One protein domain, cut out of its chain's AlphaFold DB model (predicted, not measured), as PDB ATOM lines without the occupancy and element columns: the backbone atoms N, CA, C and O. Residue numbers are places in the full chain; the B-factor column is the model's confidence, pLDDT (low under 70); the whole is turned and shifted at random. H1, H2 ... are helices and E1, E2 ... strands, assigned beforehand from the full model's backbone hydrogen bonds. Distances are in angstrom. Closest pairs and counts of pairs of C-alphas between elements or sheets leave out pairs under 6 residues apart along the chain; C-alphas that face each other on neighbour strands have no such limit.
ATOM      1  N   ASP A 189     -23.053  46.179  -7.013       65.56
ATOM      2  CA  ASP A 189     -22.647  44.816  -7.305       65.56
ATOM      3  C   ASP A 189     -23.918  43.961  -7.294       65.56
ATOM      4  O   ASP A 189     -24.335  43.447  -6.252       65.56
ATOM      5  N   THR A 190     -24.531  43.804  -8.463       71.62
ATOM      6  CA  THR A 190     -25.619  42.847  -8.670       71.62
ATOM      7  C   THR A 190     -25.054  41.487  -9.059       71.62
ATOM      8  O   THR A 190     -24.144  41.400  -9.885       71.62
ATOM      9  N   GLY A 191     -25.601  40.409  -8.511       73.56
ATOM     10  CA  GLY A 191     -25.196  39.056  -8.876       73.56
ATOM     11  C   GLY A 191     -26.218  38.012  -8.462       73.56
ATOM     12  O   GLY A 191     -27.242  38.322  -7.861       73.56
ATOM     13  N   VAL A 192     -25.937  36.755  -8.789       77.81
ATOM     14  CA  VAL A 192     -26.779  35.616  -8.417       77.81
ATOM     15  C   VAL A 192     -25.939  34.636  -7.617       77.81
ATOM     16  O   VAL A 192     -24.837  34.269  -8.021       77.81
ATOM     17  N   VAL A 193     -26.454  34.219  -6.466       78.56
ATOM     18  CA  VAL A 193     -25.841  33.187  -5.634       78.56
ATOM     19  C   VAL A 193     -26.588  31.886  -5.814       78.56
ATOM     20  O   VAL A 193     -27.791  31.823  -5.581       78.56
ATOM     21  N   GLU A 194     -25.855  30.826  -6.131       74.81
ATOM     22  CA  GLU A 194     -26.406  29.479  -6.158       74.81
ATOM     23  C   GLU A 194     -26.134  28.740  -4.837       74.81
ATOM     24  O   GLU A 194     -24.984  28.521  -4.415       74.81
ATOM     25  N   VAL A 195     -27.211  28.352  -4.156       72.19
ATOM     26  CA  VAL A 195     -27.181  27.501  -2.959       72.19
ATOM     27  C   VAL A 195     -28.204  26.392  -3.140       72.19
ATOM     28  O   VAL A 195     -29.370  26.676  -3.394       72.19
ATOM     29  N   GLU A 196     -27.763  25.136  -3.015       69.12
ATOM     30  CA  GLU A 196     -28.638  23.954  -3.122       69.12
ATOM     31  C   GLU A 196     -29.430  23.904  -4.450       69.12
ATOM     32  O   GLU A 196     -30.590  23.507  -4.480       69.12
ATOM     33  N   GLY A 197     -28.814  24.350  -5.555       69.00
ATOM     34  CA  GLY A 197     -29.439  24.389  -6.885       69.00
ATOM     35  C   GLY A 197     -30.491  25.492  -7.071       69.00
ATOM     36  O   GLY A 197     -31.143  25.546  -8.110       69.00
ATOM     37  N   ARG A 198     -30.675  26.377  -6.080       75.75
ATOM     38  CA  ARG A 198     -31.551  27.553  -6.169       75.75
ATOM     39  C   ARG A 198     -30.727  28.823  -6.320       75.75
ATOM     40  O   ARG A 198     -29.716  29.008  -5.640       75.75
ATOM     41  N   GLN A 199     -31.192  29.695  -7.206       78.94
ATOM     42  CA  GLN A 199     -30.567  30.971  -7.518       78.94
ATOM     43  C   GLN A 199     -31.203  32.095  -6.696       78.94
ATOM     44  O   GLN A 199     -32.417  32.282  -6.723       78.94
ATOM     45  N   TYR A 200     -30.371  32.847  -5.983       76.94
ATOM     46  CA  TYR A 200     -30.773  33.998  -5.183       76.94
ATOM     47  C   TYR A 200     -30.116  35.254  -5.758       76.94
ATOM     48  O   TYR A 200     -28.896  35.407  -5.622       76.94
ATOM     49  N   PRO A 201     -30.879  36.136  -6.428       75.81
ATOM     50  CA  PRO A 201     -30.346  37.410  -6.873       75.81
ATOM     51  C   PRO A 201     -30.036  38.289  -5.659       75.81
ATOM     52  O   PRO A 201     -30.772  38.299  -4.671       75.81
ATOM     53  N   TYR A 202     -28.938  39.025  -5.736       78.69
ATOM     54  CA  TYR A 202     -28.591  40.061  -4.781       78.69
ATOM     55  C   TYR A 202     -28.269  41.352  -5.521       78.69
ATOM     56  O   TYR A 202     -27.625  41.331  -6.569       78.69
ATOM     57  N   ASP A 203     -28.696  42.464  -4.936       77.56
ATOM     58  CA  ASP A 203     -28.280  43.810  -5.307       77.56
ATOM     59  C   ASP A 203     -27.703  44.453  -4.047       77.56
ATOM     60  O   ASP A 203     -28.416  44.627  -3.059       77.56
ATOM     61  N   MET A 204     -26.393  44.693  -4.031       73.31
ATOM     62  CA  MET A 204     -25.704  45.306  -2.900       73.31
ATOM     63  C   MET A 204     -24.702  46.339  -3.395       73.31
ATOM     64  O   MET A 204     -23.938  46.094  -4.328       73.31
ATOM     65  N   ASP A 205     -24.613  47.466  -2.695       75.31
ATOM     66  CA  ASP A 205     -23.536  48.420  -2.934       75.31
ATOM     67  C   ASP A 205     -22.183  47.774  -2.603       75.31
ATOM     68  O   ASP A 205     -22.020  47.131  -1.564       75.31
ATOM     69  N   SER A 206     -21.161  48.002  -3.430       69.94
ATOM     70  CA  SER A 206     -19.795  47.500  -3.179       69.94
ATOM     71  C   SER A 206     -19.259  47.850  -1.774       69.94
ATOM     72  O   SER A 206     -18.589  47.037  -1.127       69.94
ATOM     73  N   ARG A 207     -19.612  49.031  -1.245       67.25
ATOM     74  CA  ARG A 207     -19.274  49.466   0.124       67.25
ATOM     75  C   ARG A 207     -20.041  48.690   1.197       67.25
ATOM     76  O   ARG A 207     -19.462  48.340   2.228       67.25
ATOM     77  N   GLU A 208     -21.323  48.418   0.965       73.81
ATOM     78  CA  GLU A 208     -22.147  47.590   1.848       73.81
ATOM     79  C   GLU A 208     -21.609  46.158   1.869       73.81
ATOM     80  O   GLU A 208     -21.313  45.625   2.938       73.81
ATOM     81  N   ARG A 209     -21.346  45.580   0.693       75.75
ATOM     82  CA  ARG A 209     -20.776  44.242   0.529       75.75
ATOM     83  C   ARG A 209     -19.462  44.075   1.290       75.75
ATOM     84  O   ARG A 209     -19.291  43.081   1.995       75.75
ATOM     85  N   LEU A 210     -18.549  45.048   1.210       78.31
ATOM     86  CA  LEU A 210     -17.283  45.018   1.952       78.31
ATOM     87  C   LEU A 210     -17.494  45.127   3.470       78.31
ATOM     88  O   LEU A 210     -16.866  44.398   4.240       78.31
ATOM     89  N   LYS A 211     -18.400  46.005   3.919       81.44
ATOM     90  CA  LYS A 211     -18.750  46.143   5.341       81.44
ATOM     91  C   LYS A 211     -19.313  44.833   5.896       81.44
ATOM     92  O   LYS A 211     -18.893  44.387   6.964       81.44
ATOM     93  N   VAL A 212     -20.227  44.210   5.159       82.00
ATOM     94  CA  VAL A 212     -20.859  42.941   5.524       82.00
ATOM     95  C   VAL A 212     -19.835  41.809   5.511       82.00
ATOM     96  O   VAL A 212     -19.789  41.038   6.468       82.00
ATOM     97  N   ARG A 213     -18.959  41.745   4.499       81.75
ATOM     98  CA  ARG A 213     -17.845  40.787   4.451       81.75
ATOM     99  C   ARG A 213     -16.985  40.883   5.711       81.75
ATOM    100  O   ARG A 213     -16.815  39.887   6.406       81.75
ATOM    101  N   ASN A 214     -16.519  42.082   6.057       80.56
ATOM    102  CA  ASN A 214     -15.669  42.297   7.231       80.56
ATOM    103  C   ASN A 214     -16.379  41.927   8.541       80.56
ATOM    104  O   ASN A 214     -15.778  41.340   9.440       80.56
ATOM    105  N   MET A 215     -17.665  42.255   8.659       85.62
ATOM    106  CA  MET A 215     -18.487  41.875   9.806       85.62
ATOM    107  C   MET A 215     -18.615  40.348   9.914       85.62
ATOM    108  O   MET A 215     -18.380  39.800  10.989       85.62
ATOM    109  N   LEU A 216     -18.945  39.653   8.824       85.31
ATOM    110  CA  LEU A 216     -19.107  38.195   8.807       85.31
ATOM    111  C   LEU A 216     -17.785  37.463   9.045       85.31
ATOM    112  O   LEU A 216     -17.764  36.476   9.776       85.31
ATOM    113  N   GLU A 217     -16.670  37.969   8.517       83.44
ATOM    114  CA  GLU A 217     -15.339  37.450   8.835       83.44
ATOM    115  C   GLU A 217     -15.015  37.570  10.323       83.44
ATOM    116  O   GLU A 217     -14.476  36.628  10.898       83.44
ATOM    117  N   ARG A 218     -15.367  38.687  10.975       82.75
ATOM    118  CA  ARG A 218     -15.193  38.834  12.429       82.75
ATOM    119  C   ARG A 218     -16.032  37.816  13.194       82.75
ATOM    120  O   ARG A 218     -15.509  37.194  14.111       82.75
ATOM    121  N   GLN A 219     -17.289  37.601  12.800       82.62
ATOM    122  CA  GLN A 219     -18.139  36.591  13.443       82.62
ATOM    123  C   GLN A 219     -17.593  35.170  13.240       82.62
ATOM    124  O   GLN A 219     -17.594  34.373  14.174       82.62
ATOM    125  N   LYS A 220     -17.060  34.873  12.049       83.56
ATOM    126  CA  LYS A 220     -16.404  33.596  11.746       83.56
ATOM    127  C   LYS A 220     -15.117  33.407  12.558       83.56
ATOM    128  O   LYS A 220     -14.916  32.340  13.124       83.56
ATOM    129  N   LYS A 221     -14.268  34.437  12.653       83.38
ATOM    130  CA  LYS A 221     -13.042  34.428  13.474       83.38
ATOM    131  C   LYS A 221     -13.345  34.301  14.969       83.38
ATOM    132  O   LYS A 221     -12.564  33.695  15.685       83.38
ATOM    133  N   ALA A 222     -14.492  34.806  15.420       80.50
ATOM    134  CA  ALA A 222     -14.990  34.616  16.781       80.50
ATOM    135  C   ALA A 222     -15.533  33.196  17.052       80.50
ATOM    136  O   ALA A 222     -16.015  32.937  18.149       80.50
ATOM    137  N   GLY A 223     -15.490  32.286  16.070       79.81
ATOM    138  CA  GLY A 223     -15.934  30.901  16.229       79.81
ATOM    139  C   GLY A 223     -17.452  30.714  16.228       79.81
ATOM    140  O   GLY A 223     -17.922  29.647  16.617       79.81
ATOM    141  N   LYS A 224     -18.233  31.716  15.796       82.88
ATOM    142  CA  LYS A 224     -19.697  31.603  15.769       82.88
ATOM    143  C   LYS A 224     -20.171  30.587  14.738       82.88
ATOM    144  O   LYS A 224     -19.660  30.517  13.617       82.88
ATOM    145  N   THR A 225     -21.201  29.839  15.106       84.31
ATOM    146  CA  THR A 225     -21.825  28.830  14.244       84.31
ATOM    147  C   THR A 225     -22.705  29.469  13.166       84.31
ATOM    148  O   THR A 225     -23.178  30.600  13.305       84.31
ATOM    149  N   SER A 226     -23.002  28.728  12.092       80.19
ATOM    150  CA  SER A 226     -23.873  29.204  11.004       80.19
ATOM    151  C   SER A 226     -25.260  29.643  11.490       80.19
ATOM    152  O   SER A 226     -25.841  30.573  10.937       80.19
ATOM    153  N   VAL A 227     -25.782  29.009  12.543       84.56
ATOM    154  CA  VAL A 227     -27.078  29.357  13.147       84.56
ATOM    155  C   VAL A 227     -27.000  30.699  13.874       84.56
ATOM    156  O   VAL A 227     -27.884  31.537  13.714       84.56
ATOM    157  N   GLU A 228     -25.948  30.925  14.658       81.81
ATOM    158  CA  GLU A 228     -25.752  32.174  15.405       81.81
ATOM    159  C   GLU A 228     -25.518  33.360  14.475       81.81
ATOM    160  O   GLU A 228     -26.077  34.434  14.689       81.81
ATOM    161  N   ILE A 229     -24.740  33.152  13.411       81.88
ATOM    162  CA  ILE A 229     -24.538  34.159  12.369       81.88
ATOM    163  C   ILE A 229     -25.872  34.491  11.688       81.88
ATOM    164  O   ILE A 229     -26.167  35.665  11.477       81.88
ATOM    165  N   GLY A 230     -26.714  33.491  11.417       81.25
ATOM    166  CA  GLY A 230     -28.020  33.691  10.781       81.25
ATOM    167  C   GLY A 230     -28.991  34.465  11.669       81.25
ATOM    168  O   GLY A 230     -29.647  35.396  11.205       81.25
ATOM    169  N   LYS A 231     -29.029  34.150  12.970       83.75
ATOM    170  CA  LYS A 231     -29.797  34.919  13.964       83.75
ATOM    171  C   LYS A 231     -29.309  36.363  14.061       83.75
ATOM    172  O   LYS A 231     -30.122  37.281  14.105       83.75
ATOM    173  N   TYR A 232     -27.993  36.567  14.062       84.69
ATOM    174  CA  TYR A 232     -27.392  37.897  14.101       84.69
ATOM    175  C   TYR A 232     -27.722  38.721  12.847       84.69
ATOM    176  O   TYR A 232     -28.046  39.904  12.956       84.69
ATOM    177  N   LEU A 233     -27.691  38.098  11.666       84.44
ATOM    178  CA  LEU A 233     -28.084  38.733  10.406       84.44
ATOM    179  C   LEU A 233     -29.544  39.180  10.436       84.44
ATOM    180  O   LEU A 233     -29.823  40.326  10.097       84.44
ATOM    181  N   LEU A 234     -30.445  38.316  10.909       81.62
ATOM    182  CA  LEU A 234     -31.849  38.672  11.073       81.62
ATOM    183  C   LEU A 234     -32.009  39.846  12.049       81.62
ATOM    184  O   LEU A 234     -32.588  40.860  11.693       81.62
ATOM    185  N   GLN A 235     -31.429  39.777  13.247       79.44
ATOM    186  CA  GLN A 235     -31.539  40.866  14.229       79.44
ATOM    187  C   GLN A 235     -31.014  42.212  13.712       79.44
ATOM    188  O   GLN A 235     -31.535  43.258  14.084       79.44
ATOM    189  N   THR A 236     -29.981  42.189  12.871       76.81
ATOM    190  CA  THR A 236     -29.316  43.410  12.400       76.81
ATOM    191  C   THR A 236     -29.990  44.010  11.160       76.81
ATOM    192  O   THR A 236     -29.953  45.228  10.977       76.81
ATOM    193  N   TYR A 237     -30.574  43.175  10.295       77.19
ATOM    194  CA  TYR A 237     -31.004  43.577   8.950       77.19
ATOM    195  C   TYR A 237     -32.459  43.237   8.602       77.19
ATOM    196  O   TYR A 237     -32.874  43.532   7.483       77.19
ATOM    197  N   ASN A 238     -33.236  42.655   9.519       72.00
ATOM    198  CA  ASN A 238     -34.669  42.437   9.314       72.00
ATOM    199  C   ASN A 238     -35.415  43.770   9.105       72.00
ATOM    200  O   ASN A 238     -35.030  44.789   9.679       72.00
ATOM    201  N   ASN A 239     -36.500  43.737   8.325       63.03
ATOM    202  CA  ASN A 239     -37.342  44.891   7.967       63.03
ATOM    203  C   ASN A 239     -36.623  45.970   7.147       63.03
ATOM    204  O   ASN A 239     -36.849  47.167   7.327       63.03
ATOM    205  N   ARG A 240     -35.718  45.553   6.268       68.38
ATOM    206  CA  ARG A 240     -35.098  46.437   5.282       68.38
ATOM    207  C   ARG A 240     -35.436  45.924   3.898       68.38
ATOM    208  O   ARG A 240     -35.293  44.733   3.648       68.38
ATOM    209  N   ASP A 241     -35.793  46.834   3.003       60.25
ATOM    210  CA  ASP A 241     -36.314  46.464   1.683       60.25
ATOM    211  C   ASP A 241     -35.227  46.415   0.597       60.25
ATOM    212  O   ASP A 241     -35.472  45.964  -0.517       60.25
ATOM    213  N   GLN A 242     -34.005  46.859   0.913       66.69
ATOM    214  CA  GLN A 242     -32.895  46.981  -0.037       66.69
ATOM    215  C   GLN A 242     -31.593  46.367   0.502       66.69
ATOM    216  O   GLN A 242     -31.442  46.139   1.711       66.69
ATOM    217  N   GLY A 243     -30.645  46.107  -0.404       72.38
ATOM    218  CA  GLY A 243     -29.303  45.638  -0.057       72.38
ATOM    219  C   GLY A 243     -29.298  44.249   0.579       72.38
ATOM    220  O   GLY A 243     -30.094  43.365   0.247       72.38
ATOM    221  N   LEU A 244     -28.429  44.066   1.575       78.25
ATOM    222  CA  LEU A 244     -28.390  42.835   2.365       78.25
ATOM    223  C   LEU A 244     -29.714  42.580   3.098       78.25
ATOM    224  O   LEU A 244     -30.136  41.434   3.265       78.25
ATOM    225  N   GLY A 245     -30.351  43.649   3.570       73.88
ATOM    226  CA  GLY A 245     -31.560  43.553   4.369       73.88
ATOM    227  C   GLY A 245     -32.765  43.043   3.592       73.88
ATOM    228  O   GLY A 245     -33.492  42.201   4.118       73.88
ATOM    229  N   GLY A 246     -32.892  43.429   2.319       74.00
ATOM    230  CA  GLY A 246     -33.922  42.888   1.424       74.00
ATOM    231  C   GLY A 246     -33.796  41.372   1.264       74.00
ATOM    232  O   GLY A 246     -34.775  40.640   1.389       74.00
ATOM    233  N   ILE A 247     -32.567  40.875   1.097       81.06
ATOM    234  CA  ILE A 247     -32.290  39.438   0.953       81.06
ATOM    235  C   ILE A 247     -32.596  38.689   2.250       81.06
ATOM    236  O   ILE A 247     -33.257  37.655   2.224       81.06
ATOM    237  N   VAL A 248     -32.135  39.196   3.395       82.19
ATOM    238  CA  VAL A 248     -32.372  38.553   4.699       82.19
ATOM    239  C   VAL A 248     -33.867  38.513   5.025       82.19
ATOM    240  O   VAL A 248     -34.364  37.469   5.445       82.19
ATOM    241  N   THR A 249     -34.581  39.613   4.779       76.06
ATOM    242  CA  THR A 249     -36.028  39.721   5.008       76.06
ATOM    243  C   THR A 249     -36.798  38.771   4.087       76.06
ATOM    244  O   THR A 249     -37.646  38.019   4.561       76.06
ATOM    245  N   TYR A 250     -36.447  38.711   2.796       81.56
ATOM    246  CA  TYR A 250     -37.043  37.777   1.834       81.56
ATOM    247  C   TYR A 250     -36.818  36.310   2.224       81.56
ATOM    248  O   TYR A 250     -37.752  35.508   2.234       81.56
ATOM    249  N   LEU A 251     -35.585  35.938   2.581       82.62
ATOM    250  CA  LEU A 251     -35.265  34.560   2.954       82.62
ATOM    251  C   LEU A 251     -35.984  34.139   4.239       82.62
ATOM    252  O   LEU A 251     -36.480  33.017   4.331       82.62
ATOM    253  N   PHE A 252     -36.067  35.032   5.222       82.12
ATOM    254  CA  PHE A 252     -36.781  34.747   6.460       82.12
ATOM    255  C   PHE A 252     -38.298  34.674   6.250       82.12
ATOM    256  O   PHE A 252     -38.926  33.735   6.736       82.12
ATOM    257  N   GLY A 253     -38.880  35.599   5.479       78.44
ATOM    258  CA  GLY A 253     -40.305  35.595   5.136       78.44
ATOM    259  C   GLY A 253     -40.746  34.326   4.397       78.44
ATOM    260  O   GLY A 253     -41.845  33.834   4.623       78.44
ATOM    261  N   ASN A 254     -39.850  33.736   3.600       82.38
ATOM    262  CA  ASN A 254     -40.066  32.454   2.921       82.38
ATOM    263  C   ASN A 254     -39.756  31.217   3.788       82.38
ATOM    264  O   ASN A 254     -39.763  30.094   3.286       82.38
ATOM    265  N   GLY A 255     -39.459  31.395   5.079       78.38
ATOM    266  CA  GLY A 255     -39.249  30.297   6.023       78.38
ATOM    267  C   GLY A 255     -37.908  29.569   5.884       78.38
ATOM    268  O   GLY A 255     -37.787  28.431   6.340       78.38
ATOM    269  N   HIS A 256     -36.886  30.182   5.273       81.88
ATOM    270  CA  HIS A 256     -35.567  29.552   5.193       81.88
ATOM    271  C   HIS A 256     -34.920  29.416   6.584       81.88
ATOM    272  O   HIS A 256     -34.962  30.351   7.390       81.88
ATOM    273  N   PRO A 257     -34.255  28.283   6.882       84.19
ATOM    274  CA  PRO A 257     -33.580  28.102   8.159       84.19
ATOM    275  C   PRO A 257     -32.355  29.019   8.261       84.19
ATOM    276  O   PRO A 257     -31.691  29.314   7.265       84.19
ATOM    277  N   TYR A 258     -31.990  29.406   9.489       83.75
ATOM    278  CA  TYR A 258     -30.852  30.301   9.759       83.75
ATOM    279  C   TYR A 258     -29.536  29.844   9.114       83.75
ATOM    280  O   TYR A 258     -28.724  30.675   8.720       83.75
ATOM    281  N   VAL A 259     -29.331  28.531   8.976       83.25
ATOM    282  CA  VAL A 259     -28.154  27.954   8.310       83.25
ATOM    283  C   VAL A 259     -28.120  28.319   6.824       83.25
ATOM    284  O   VAL A 259     -27.090  28.780   6.335       83.25
ATOM    285  N   SER A 260     -29.244  28.163   6.121       82.88
ATOM    286  CA  SER A 260     -29.358  28.494   4.698       82.88
ATOM    287  C   SER A 260     -29.262  30.001   4.475       82.88
ATOM    288  O   SER A 260     -28.557  30.422   3.561       82.88
ATOM    289  N   ILE A 261     -29.869  30.819   5.349       83.69
ATOM    290  CA  ILE A 261     -29.730  32.287   5.306       83.69
ATOM    291  C   ILE A 261     -28.250  32.675   5.377       83.69
ATOM    292  O   ILE A 261     -27.757  33.413   4.524       83.69
ATOM    293  N   THR A 262     -27.513  32.124   6.344       86.19
ATOM    294  CA  THR A 262     -26.073  32.365   6.480       86.19
ATOM    295  C   THR A 262     -25.296  31.907   5.253       86.19
ATOM    296  O   THR A 262     -24.433  32.641   4.780       86.19
ATOM    297  N   ALA A 263     -25.591  30.726   4.709       85.44
ATOM    298  CA  ALA A 263     -24.901  30.206   3.530       85.44
ATOM    299  C   ALA A 263     -25.106  31.094   2.291       85.44
ATOM    300  O   ALA A 263     -24.138  31.385   1.588       85.44
ATOM    301  N   ILE A 264     -26.338  31.551   2.051       83.94
ATOM    302  CA  ILE A 264     -26.693  32.423   0.923       83.94
ATOM    303  C   ILE A 264     -26.016  33.788   1.076       83.94
ATOM    304  O   ILE A 264     -25.318  34.240   0.170       83.94
ATOM    305  N   VAL A 265     -26.146  34.411   2.250       85.19
ATOM    306  CA  VAL A 265     -25.569  35.732   2.528       85.19
ATOM    307  C   VAL A 265     -24.041  35.703   2.485       85.19
ATOM    308  O   VAL A 265     -23.427  36.580   1.878       85.19
ATOM    309  N   MET A 266     -23.406  34.695   3.090       85.75
ATOM    310  CA  MET A 266     -21.947  34.571   3.067       85.75
ATOM    311  C   MET A 266     -21.438  34.385   1.638       85.75
ATOM    312  O   MET A 266     -20.504  35.081   1.244       85.75
ATOM    313  N   LYS A 267     -22.092  33.551   0.821       84.62
ATOM    314  CA  LYS A 267     -21.724  33.402  -0.591       84.62
ATOM    315  C   LYS A 267     -21.932  34.687  -1.401       84.62
ATOM    316  O   LYS A 267     -21.067  35.010  -2.210       84.62
ATOM    317  N   ALA A 268     -22.990  35.465  -1.149       82.12
ATOM    318  CA  ALA A 268     -23.224  36.754  -1.824       82.12
ATOM    319  C   ALA A 268     -22.063  37.739  -1.607       82.12
ATOM    320  O   ALA A 268     -21.588  38.420  -2.524       82.12
ATOM    321  N   VAL A 269     -21.511  37.752  -0.393       82.31
ATOM    322  CA  VAL A 269     -20.338  38.573  -0.076       82.31
ATOM    323  C   VAL A 269     -19.003  37.916  -0.445       82.31
ATOM    324  O   VAL A 269     -17.955  38.514  -0.208       82.31
ATOM    325  N   GLY A 270     -19.003  36.737  -1.071       79.69
ATOM    326  CA  GLY A 270     -17.796  36.013  -1.486       79.69
ATOM    327  C   GLY A 270     -17.067  35.295  -0.345       79.69
ATOM    328  O   GLY A 270     -15.857  35.107  -0.418       79.69
TER     329      GLY A 270
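What this domain is: This is residues 189 to 270 of the 354 residues of an uncharacterized protein of Arthroderma benhamiae (strain ATCC MYA-4681 / CBS 112371) (UniProt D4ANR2). A two-stranded hairpin, E1 and E2, makes one wall; the helical hairpin H3 and H4 packs on it, H4 mainly on E1 and H3 on E2, and H2 crosses this pair on the side away from the strands. H1, the longest helix, runs from the end of E2 toward H2 along one side, loosely placed against the rest. The printed part has 82 residues in the order E1, E2, H1, H2, H3, H4; the class is mixed, helices and strands, with an antiparallel sheet. It is compact, with a radius of gyration of the C-alphas of 11.5 A, and rounded, spanning 28 by 28 by 26 A.

Where its parts are: Find C-alpha 189 at (-22.647, 44.816, -7.305), where E1, residues 189 to 195, begins and runs 18.4 A. E2, residues 198 to 205, comes next and measures 22.6 A. Look for C-alpha 206 at (-19.795, 47.500, -3.179): there H1, residues 206 to 221, sets out on its 22.2 A. H2, residues 226 to 237, measures 16.2 A, and H3, residues 243 to 253, 15.8 A. H4, residues 258 to 268, measures 15.3 A and ends with C-alpha 268 at (-23.224, 36.754, -1.824).

How they stand to each other: Start at the hairpin of E1 and E2, antiparallel at 154 degrees: N 191 and O 202 are 3.0 A apart and N 200 and O 193 2.8 A, within hydrogen-bond range. The closest C-alphas of E1 and H4 are those of Val 193 and Ala 268, 5.8 A apart; those of E2 and H3 are Met 204 and Gly 243, 4.6 A apart. H3 is the hub, touching three helices. H3 and H4, a helical hairpin, touch at a shallow tilt of 28 degrees, opposite ways, closest at the C-alphas of Leu 251 and Ile 261, 6.4 A. H2 touches H4 about perpendicular, at 74 degrees, closest at the C-alphas of Gly 230 and Tyr 258, 4.5 A. With its residues 233 to 237 alone H2 touches H3, at a steep tilt of 66 degrees; the C-alphas of Tyr 237 and Gly 245 are closest, 4.6 A apart. H1 and H3 only just touch, only at their ends, with 3 pairs of C-alphas within 8 A, the closest being Glu 208 and Gly 243 at 7.7 A. H1 is close to but not clearly touching H2 and H4. E1 and H2 are apart. In H1, H2 and H4 every O i to N i+4 pair is within hydrogen-bond range; in H3, 6 of 7 are.

The domain as a whole: The C-alphas of Gly 197 and Ala 222 are the two farthest apart, 29.6 A. The printed part has no cut, and the five links between its elements are tight. Look in the B-factor column for pLDDT under 70 at residue 189 and residues 196 to 197, 206 to 207 and 239 to 242; the mean of the printed part is 78.7.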